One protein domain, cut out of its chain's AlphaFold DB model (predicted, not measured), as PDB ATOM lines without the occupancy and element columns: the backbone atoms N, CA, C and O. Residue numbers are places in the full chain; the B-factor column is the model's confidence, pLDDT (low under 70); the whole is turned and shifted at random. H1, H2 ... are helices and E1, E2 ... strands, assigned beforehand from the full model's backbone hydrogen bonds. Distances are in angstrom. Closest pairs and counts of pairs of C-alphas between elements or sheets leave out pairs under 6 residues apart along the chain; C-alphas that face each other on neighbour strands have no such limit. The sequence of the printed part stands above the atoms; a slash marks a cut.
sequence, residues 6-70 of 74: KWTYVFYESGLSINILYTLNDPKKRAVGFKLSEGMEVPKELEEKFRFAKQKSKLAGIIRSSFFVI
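This is residues 6 to 70 of the 74 residues of an uncharacterized protein of Bacteroidetes bacterium ADurb.Bin145 (UniProt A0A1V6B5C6). One twisted sheet of five strands forms a wall, and its one short helix, H1, sits off it in the loop from E3 to E4. The 65 printed residues run E1, E2, E3, H1, E4, E5; the sheet's order is E1 - E2 - E3 - E5 - E4, antiparallel; the class is mostly strand. It is only just compact, close to loose: radius of gyration of the C-alphas 12.6 A, spans 37 by 29 by 21 A.

E1, residues 6 to 11, begins at C-alpha 6 (159.564, 131.179, 129.367). E2 is residues 16 to 23, 23.0 A long; E3 31 to 36; H1 44 to 47; E4 53 to 57. E5, residues 61 to 69, 26.4 A, ends at C-alpha 69 (155.892, 145.103, 126.708).

Hairpins E1-E2 and E2-E3 make a meander, successive antiparallel neighbours; within hydrogen-bond range are N 10 and O 18, 2.8 A, and N 19 and O 33, 2.9 A. E3 and E5 are antiparallel, N 34 and O 66 2.8 A apart; so are hairpin E4-E5, N 55 and O 63 2.9 A. E3, H1, E4 form a split strand-helix-strand unit, strands running the same way with E5 between, crossover right-handed. H1, not on the sheet, is too short for O i to N i+4 pairs; its one O i to N i+3 pair is within range.

The C-alphas of Asn 25 and Gly 39, the farthest apart, are 37.3 A apart. The printed part has no cut, no link is long, and no printed residue is under 70.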
ATOM      1  N   LYS A   6     160.700 131.644 128.573       93.50
ATOM      2  CA  LYS A   6     159.564 131.179 129.367       93.50
ATOM      3  C   LYS A   6     158.294 131.659 128.667       93.50
ATOM      4  O   LYS A   6     158.106 132.858 128.485       93.50
ATOM      5  N   TRP A   7     157.448 130.720 128.254       93.62
ATOM      6  CA  TRP A   7     156.173 131.017 127.608       93.62
ATOM      7  C   TRP A   7     155.051 130.343 128.385       93.62
ATOM      8  O   TRP A   7     155.183 129.178 128.761       93.62
ATOM      9  N   THR A   8     153.968 131.071 128.639       95.56
ATOM     10  CA  THR A   8     152.742 130.515 129.215       95.56
ATOM     11  C   THR A   8     151.505 131.129 128.573       95.56
ATOM     12  O   THR A   8     151.584 132.189 127.940       95.56
ATOM     13  N   TYR A   9     150.373 130.452 128.748       96.50
ATOM     14  CA  TYR A   9     149.080 130.817 128.188       96.50
ATOM     15  C   TYR A   9     147.962 130.597 129.197       96.50
ATOM     16  O   TYR A   9     148.001 129.659 129.992       96.50
ATOM     17  N   VAL A  10     146.932 131.425 129.088       97.62
ATOM     18  CA  VAL A  10     145.634 131.239 129.732       97.62
ATOM     19  C   VAL A  10     144.560 131.395 128.663       97.62
ATOM     20  O   VAL A  10     144.620 132.317 127.845       97.62
ATOM     21  N   PHE A  11     143.586 130.490 128.665       96.50
ATOM     22  CA  PHE A  11     142.453 130.496 127.748       96.50
ATOM     23  C   PHE A  11     141.161 130.549 128.554       96.50
ATOM     24  O   PHE A  11     140.976 129.759 129.478       96.50
ATOM     25  N   TYR A  12     140.285 131.481 128.200       95.31
ATOM     26  CA  TYR A  12     138.969 131.635 128.804       95.31
ATOM     27  C   TYR A  12     137.896 131.068 127.880       95.31
ATOM     28  O   TYR A  12     138.020 131.132 126.657       95.31
ATOM     29  N   GLU A  13     136.803 130.587 128.473       94.38
ATOM     30  CA  GLU A  13     135.627 130.100 127.742       94.38
ATOM     31  C   GLU A  13     135.040 131.163 126.797       94.38
ATOM     32  O   GLU A  13     134.551 130.838 125.720       94.38
ATOM     33  N   SER A  14     135.185 132.447 127.139       92.25
ATOM     34  CA  SER A  14     134.765 133.576 126.299       92.25
ATOM     35  C   SER A  14     135.507 133.687 124.958       92.25
ATOM     36  O   SER A  14     135.110 134.484 124.112       92.25
ATOM     37  N   GLY A  15     136.588 132.925 124.753       93.06
ATOM     38  CA  GLY A  15     137.443 133.001 123.566       93.06
ATOM     39  C   GLY A  15     138.609 133.987 123.690       93.06
ATOM     40  O   GLY A  15     139.371 134.161 122.733       93.06
ATOM     41  N   LEU A  16     138.790 134.604 124.864       96.00
ATOM     42  CA  LEU A  16     139.993 135.362 125.197       96.00
ATOM     43  C   LEU A  16     141.167 134.412 125.465       96.00
ATOM     44  O   LEU A  16     141.093 133.514 126.303       96.00
ATOM     45  N   SER A  17     142.289 134.675 124.804       96.81
ATOM     46  CA  SER A  17     143.587 134.089 125.123       96.81
ATOM     47  C   SER A  17     144.548 135.175 125.591       96.81
ATOM     48  O   SER A  17     144.680 136.222 124.950       96.81
ATOM     49  N   ILE A  18     145.237 134.903 126.697       97.12
ATOM     50  CA  ILE A  18     146.337 135.715 127.218       97.12
ATOM     51  C   ILE A  18     147.604 134.873 127.131       97.12
ATOM     52  O   ILE A  18     147.605 133.706 127.519       97.12
ATOM     53  N   ASN A  19     148.690 135.450 126.629       97.12
ATOM     54  CA  ASN A  19     149.991 134.793 126.609       97.12
ATOM     55  C   ASN A  19     151.075 135.697 127.181       97.12
ATOM     56  O   ASN A  19     150.984 136.917 127.067       97.12
ATOM     57  N   ILE A  20     152.100 135.089 127.770       96.25
ATOM     58  CA  ILE A  20     153.265 135.800 128.294       96.25
ATOM     59  C   ILE A  20     154.506 135.246 127.618       96.25
ATOM     60  O   ILE A  20     154.903 134.118 127.899       96.25
ATOM     61  N   LEU A  21     155.131 136.046 126.765       95.12
ATOM     62  CA  LEU A  21     156.450 135.772 126.216       95.12
ATOM     63  C   LEU A  21     157.488 136.410 127.138       95.12
ATOM     64  O   LEU A  21     157.555 137.634 127.226       95.12
ATOM     65  N   TYR A  22     158.305 135.608 127.815       94.38
ATOM     66  CA  TYR A  22     159.342 136.111 128.710       94.38
ATOM     67  C   TYR A  22     160.707 135.560 128.307       94.38
ATOM     68  O   TYR A  22     161.071 134.430 128.637       94.38
ATOM     69  N   THR A  23     161.479 136.362 127.574       93.19
ATOM     70  CA  THR A  23     162.854 136.000 127.219       93.19
ATOM     71  C   THR A  23     163.803 136.328 128.374       93.19
ATOM     72  O   THR A  23     163.664 137.370 129.023       93.19
ATOM     73  N   LEU A  24     164.765 135.447 128.649       90.69
ATOM     74  CA  LEU A  24     165.782 135.708 129.670       90.69
ATOM     75  C   LEU A  24     166.852 136.693 129.193       90.69
ATOM     76  O   LEU A  24     167.338 137.480 129.993       90.69
ATOM     77  N   ASN A  25     167.178 136.671 127.899       90.88
ATOM     78  CA  ASN A  25     168.349 137.367 127.359       90.88
ATOM     79  C   ASN A  25     168.020 138.707 126.674       90.88
ATOM     80  O   ASN A  25     168.934 139.460 126.355       90.88
ATOM     81  N   ASP A  26     166.743 139.008 126.414       90.25
ATOM     82  CA  ASP A  26     166.315 140.226 125.714       90.25
ATOM     83  C   ASP A  26     165.052 140.819 126.373       90.25
ATOM     84  O   ASP A  26     163.919 140.517 125.964       90.25
ATOM     85  N   PRO A  27     165.215 141.674 127.403       89.25
ATOM     86  CA  PRO A  27     164.093 142.279 128.118       89.25
ATOM     87  C   PRO A  27     163.103 143.015 127.206       89.25
ATOM     88  O   PRO A  27     161.906 143.020 127.476       89.25
ATOM     89  N   LYS A  28     163.560 143.566 126.070       89.94
ATOM     90  CA  LYS A  28     162.695 144.285 125.117       89.94
ATOM     91  C   LYS A  28     161.737 143.361 124.363       89.94
ATOM     92  O   LYS A  28     160.744 143.835 123.816       89.94
ATOM     93  N   LYS A  29     162.011 142.054 124.342       91.38
ATOM     94  CA  LYS A  29     161.140 141.019 123.763       91.38
ATOM     95  C   LYS A  29     160.217 140.362 124.789       91.38
ATOM     96  O   LYS A  29     159.578 139.363 124.470       91.38
ATOM     97  N   ARG A  30     160.132 140.891 126.014       94.94
ATOM     98  CA  ARG A  30     159.165 140.424 127.012       94.94
ATOM     99  C   ARG A  30     157.822 141.100 126.786       94.94
ATOM    100  O   ARG A  30     157.743 142.327 126.769       94.94
ATOM    101  N   ALA A  31     156.759 140.326 126.627       96.81
ATOM    102  CA  ALA A  31     155.445 140.876 126.335       96.81
ATOM    103  C   ALA A  31     154.313 140.022 126.895       96.81
ATOM    104  O   ALA A  31     154.416 138.798 126.984       96.81
ATOM    105  N   VAL A  32     153.205 140.692 127.196       97.06
ATOM    106  CA  VAL A  32     151.902 140.058 127.389       97.06
ATOM    107  C   VAL A  32     151.063 140.329 126.149       97.06
ATOM    108  O   VAL A  32     150.940 141.474 125.710       97.06
ATOM    109  N   GLY A  33     150.500 139.275 125.566       97.38
ATOM    110  CA  GLY A  33     149.657 139.351 124.380       97.38
ATOM    111  C   GLY A  33     148.221 138.932 124.666       97.38
ATOM    112  O   GLY A  33     147.981 137.947 125.361       97.38
ATOM    113  N   PHE A  34     147.281 139.643 124.052       97.75
ATOM    114  CA  PHE A  34     145.851 139.362 124.060       97.75
ATOM    115  C   PHE A  34     145.403 138.907 122.677       97.75
ATOM    116  O   PHE A  34     145.779 139.504 121.662       97.75
ATOM    117  N   LYS A  35     144.550 137.888 122.628       96.12
ATOM    118  CA  LYS A  35     143.886 137.439 121.409       96.12
ATOM    119  C   LYS A  35     142.405 137.209 121.684       96.12
ATOM    120  O   LYS A  35     142.064 136.522 122.639       96.12
ATOM    121  N   LEU A  36     141.556 137.775 120.835       95.62
ATOM    122  CA  LEU A  36     140.110 137.584 120.846       95.62
ATOM    123  C   LEU A  36     139.719 136.754 119.627       95.62
ATOM    124  O   LEU A  36     140.188 137.024 118.509       95.62
ATOM    125  N   SER A  37     138.854 135.774 119.848       93.06
ATOM    126  CA  SER A  37     138.214 135.004 118.789       93.06
ATOM    127  C   SER A  37     137.299 135.875 117.916       93.06
ATOM    128  O   SER A  37     136.992 137.042 118.211       93.06
ATOM    129  N   GLU A  38     136.884 135.310 116.789       91.62
ATOM    130  CA  GLU A  38     135.888 135.922 115.917       91.62
ATOM    131  C   GLU A  38     134.530 136.024 116.634       91.62
ATOM    132  O   GLU A  38     134.165 135.151 117.415       91.62
ATOM    133  N   GLY A  39     133.795 137.120 116.415       88.44
ATOM    134  CA  GLY A  39     132.468 137.340 117.012       88.44
ATOM    135  C   GLY A  39     132.453 137.811 118.474       88.44
ATOM    136  O   GLY A  39     131.449 138.354 118.913       88.44
ATOM    137  N   MET A  40     133.564 137.690 119.209       91.50
ATOM    138  CA  MET A  40     133.663 138.163 120.599       91.50
ATOM    139  C   MET A  40     133.581 139.703 120.697       91.50
ATOM    140  O   MET A  40     134.066 140.398 119.808       91.50
ATOM    141  N   GLU A  41     133.056 140.292 121.766       91.88
ATOM    142  CA  GLU A  41     133.268 141.727 122.036       91.88
ATOM    143  C   GLU A  41     134.613 141.963 122.744       91.88
ATOM    144  O   GLU A  41     135.202 141.040 123.307       91.88
ATOM    145  N   VAL A  42     135.158 143.182 122.676       92.94
ATOM    146  CA  VAL A  42     136.365 143.503 123.455       92.94
ATOM    147  C   VAL A  42     135.942 143.631 124.926       92.94
ATOM    148  O   VAL A  42     135.010 144.384 125.195       92.94
ATOM    149  N   PRO A  43     136.581 142.928 125.882       92.75
ATOM    150  CA  PRO A  43     136.274 143.107 127.301       92.75
ATOM    151  C   PRO A  43     136.443 144.569 127.721       92.75
ATOM    152  O   PRO A  43     137.435 145.198 127.339       92.75
ATOM    153  N   LYS A  44     135.514 145.102 128.524       92.19
ATOM    154  CA  LYS A  44     135.496 146.523 128.924       92.19
ATOM    155  C   LYS A  44     136.806 146.964 129.576       92.19
ATOM    156  O   LYS A  44     137.307 148.050 129.313       92.19
ATOM    157  N   GLU A  45     137.409 146.087 130.371       91.12
ATOM    158  CA  GLU A  45     138.674 146.322 131.068       91.12
ATOM    159  C   GLU A  45     139.859 146.514 130.108       91.12
ATOM    160  O   GLU A  45     140.879 147.100 130.485       91.12
ATOM    161  N   LEU A  46     139.741 145.995 128.881       93.81
ATOM    162  CA  LEU A  46     140.757 146.068 127.835       93.81
ATOM    163  C   LEU A  46     140.438 147.128 126.779       93.81
ATOM    164  O   LEU A  46     141.370 147.690 126.208       93.81
ATOM    165  N   GLU A  47     139.160 147.399 126.517       92.50
ATOM    166  CA  GLU A  47     138.701 148.306 125.460       92.50
ATOM    167  C   GLU A  47     139.266 149.723 125.614       92.50
ATOM    168  O   GLU A  47     139.768 150.296 124.648       92.50
ATOM    169  N   GLU A  48     139.278 150.259 126.835       92.69
ATOM    170  CA  GLU A  48     139.781 151.612 127.104       92.69
ATOM    171  C   GLU A  48     141.314 151.712 127.045       92.69
ATOM    172  O   GLU A  48     141.869 152.789 126.824       92.69
ATOM    173  N   LYS A  49     142.019 150.593 127.254       95.19
ATOM    174  CA  LYS A  49     143.482 150.569 127.443       95.19
ATOM    175  C   LYS A  49     144.244 150.094 126.216       95.19
ATOM    176  O   LYS A  49     145.409 150.450 126.040       95.19
ATOM    177  N   PHE A  50     143.617 149.272 125.383       96.12
ATOM    178  CA  PHE A  50     144.289 148.568 124.304       96.12
ATOM    179  C   PHE A  50     143.584 148.779 122.977       96.12
ATOM    180  O   PHE A  50     142.404 148.490 122.797       96.12
ATOM    181  N   ARG A  51     144.369 149.179 121.978       94.75
ATOM    182  CA  ARG A  51     143.924 149.143 120.591       94.75
ATOM    183  C   ARG A  51     144.139 147.744 120.031       94.75
ATOM    184  O   ARG A  51     145.260 147.232 120.037       94.75
ATOM    185  N   PHE A  52     143.075 147.145 119.510       95.81
ATOM    186  CA  PHE A  52     143.136 145.832 118.874       95.81
ATOM    187  C   PHE A  52     143.304 145.960 117.361       95.81
ATOM    188  O   PHE A  52     142.511 146.615 116.680       95.81
ATOM    189  N   ALA A  53     144.322 145.290 116.827       95.19
ATOM    190  CA  ALA A  53     144.482 145.099 115.394       95.19
ATOM    191  C   ALA A  53     143.610 143.926 114.931       95.19
ATOM    192  O   ALA A  53     143.500 142.919 115.630       95.19
ATOM    193  N   LYS A  54     142.994 144.056 113.751       94.25
ATOM    194  CA  LYS A  54     142.189 143.004 113.116       94.25
ATOM    195  C   LYS A  54     143.013 142.349 112.013       94.25
ATOM    196  O   LYS A  54     143.458 143.037 111.098       94.25
ATOM    197  N   GLN A  55     143.172 141.032 112.074       92.75
ATOM    198  CA  GLN A  55     143.809 140.239 111.029       92.75
ATOM    199  C   GLN A  55     142.828 139.184 110.518       92.75
ATOM    200  O   GLN A  55     142.295 138.388 111.289       92.75
ATOM    201  N   LYS A  56     142.603 139.164 109.202       92.44
ATOM    202  CA  LYS A  56     141.763 138.161 108.545       92.44
ATOM    203  C   LYS A  56     142.608 136.939 108.178       92.44
ATOM    204  O   LYS A  56     143.569 137.055 107.422       92.44
ATOM    205  N   SER A  57     142.242 135.778 108.707       87.81
ATOM    206  CA  SER A  57     142.813 134.475 108.371       87.81
ATOM    207  C   SER A  57     141.893 133.729 107.408       87.81
ATOM    208  O   SER A  57     140.672 133.799 107.525       87.81
ATOM    209  N   LYS A  58     142.478 132.975 106.468       88.19
ATOM    210  CA  LYS A  58     141.718 132.038 105.625       88.19
ATOM    211  C   LYS A  58     141.231 130.810 106.405       88.19
ATOM    212  O   LYS A  58     140.250 130.207 105.998       88.19
ATOM    213  N   LEU A  59     141.915 130.448 107.495       88.00
ATOM    214  CA  LEU A  59     141.631 129.248 108.293       88.00
ATOM    215  C   LEU A  59     140.812 129.547 109.557       88.00
ATOM    216  O   LEU A  59     139.960 128.759 109.933       88.00
ATOM    217  N   ALA A  60     141.093 130.670 110.220       80.38
ATOM    218  CA  ALA A  60     140.609 130.957 111.576       80.38
ATOM    219  C   ALA A  60     139.696 132.196 111.658       80.38
ATOM    220  O   ALA A  60     139.544 132.768 112.734       80.38
ATOM    221  N   GLY A  61     139.158 132.652 110.522       89.88
ATOM    222  CA  GLY A  61     138.314 133.846 110.471       89.88
ATOM    223  C   GLY A  61     139.059 135.134 110.839       89.88
ATOM    224  O   GLY A  61     140.263 135.276 110.597       89.88
ATOM    225  N   ILE A  62     138.349 136.113 111.392       93.25
ATOM    226  CA  ILE A  62     138.910 137.377 111.877       93.25
ATOM    227  C   ILE A  62     139.403 137.215 113.314       93.25
ATOM    228  O   ILE A  62     138.622 137.076 114.254       93.25
ATOM    229  N   ILE A  63     140.711 137.357 113.497       92.81
ATOM    230  CA  ILE A  63     141.339 137.411 114.814       92.81
ATOM    231  C   ILE A  63     141.607 138.869 115.171       92.81
ATOM    232  O   ILE A  63     142.073 139.657 114.342       92.81
ATOM    233  N   ARG A  64     141.346 139.226 116.428       95.62
ATOM    234  CA  ARG A  64     141.787 140.499 117.004       95.62
ATOM    235  C   ARG A  64     142.885 140.254 118.014       95.62
ATOM    236  O   ARG A  64     142.775 139.343 118.829       95.62
ATOM    237  N   SER A  65     143.922 141.076 117.990       96.31
ATOM    238  CA  SER A  65     145.005 140.980 118.966       96.31
ATOM    239  C   SER A  65     145.539 142.339 119.384       96.31
ATOM    240  O   SER A  65     145.509 143.301 118.613       96.31
ATOM    241  N   SER A  66     146.059 142.391 120.603       97.56
ATOM    242  CA  SER A  66     146.820 143.515 121.147       97.56
ATOM    243  C   SER A  66     147.922 142.980 122.063       97.56
ATOM    244  O   SER A  66     147.930 141.793 122.385       97.56
ATOM    245  N   PHE A  67     148.877 143.816 122.459       96.56
ATOM    246  CA  PHE A  67     149.956 143.420 123.364       96.56
ATOM    247  C   PHE A  67     150.536 144.629 124.097       96.56
ATOM    248  O   PHE A  67     150.350 145.772 123.676       96.56
ATOM    249  N   PHE A  68     151.292 144.367 125.160       94.94
ATOM    250  CA  PHE A  68     152.191 145.345 125.766       94.94
ATOM    251  C   PHE A  68     153.503 144.697 126.204       94.94
ATOM    252  O   PHE A  68     153.577 143.488 126.429       94.94
ATOM    253  N   VAL A  69     154.544 145.521 126.307       95.06
ATOM    254  CA  VAL A  69     155.892 145.103 126.708       95.06
ATOM    255  C   VAL A  69     156.021 145.167 128.228       95.06
ATOM    256  O   VAL A  69     155.583 146.136 128.853       95.06
ATOM    257  N   ILE A  70     156.643 144.149 128.816       94.00
ATOM    258  CA  ILE A  70     156.968 144.106 130.245       94.00
ATOM    259  C   ILE A  70     158.231 144.945 130.458       94.00
ATOM    260  O   ILE A  70     159.265 144.662 129.857       94.00
TER     261      ILE A  70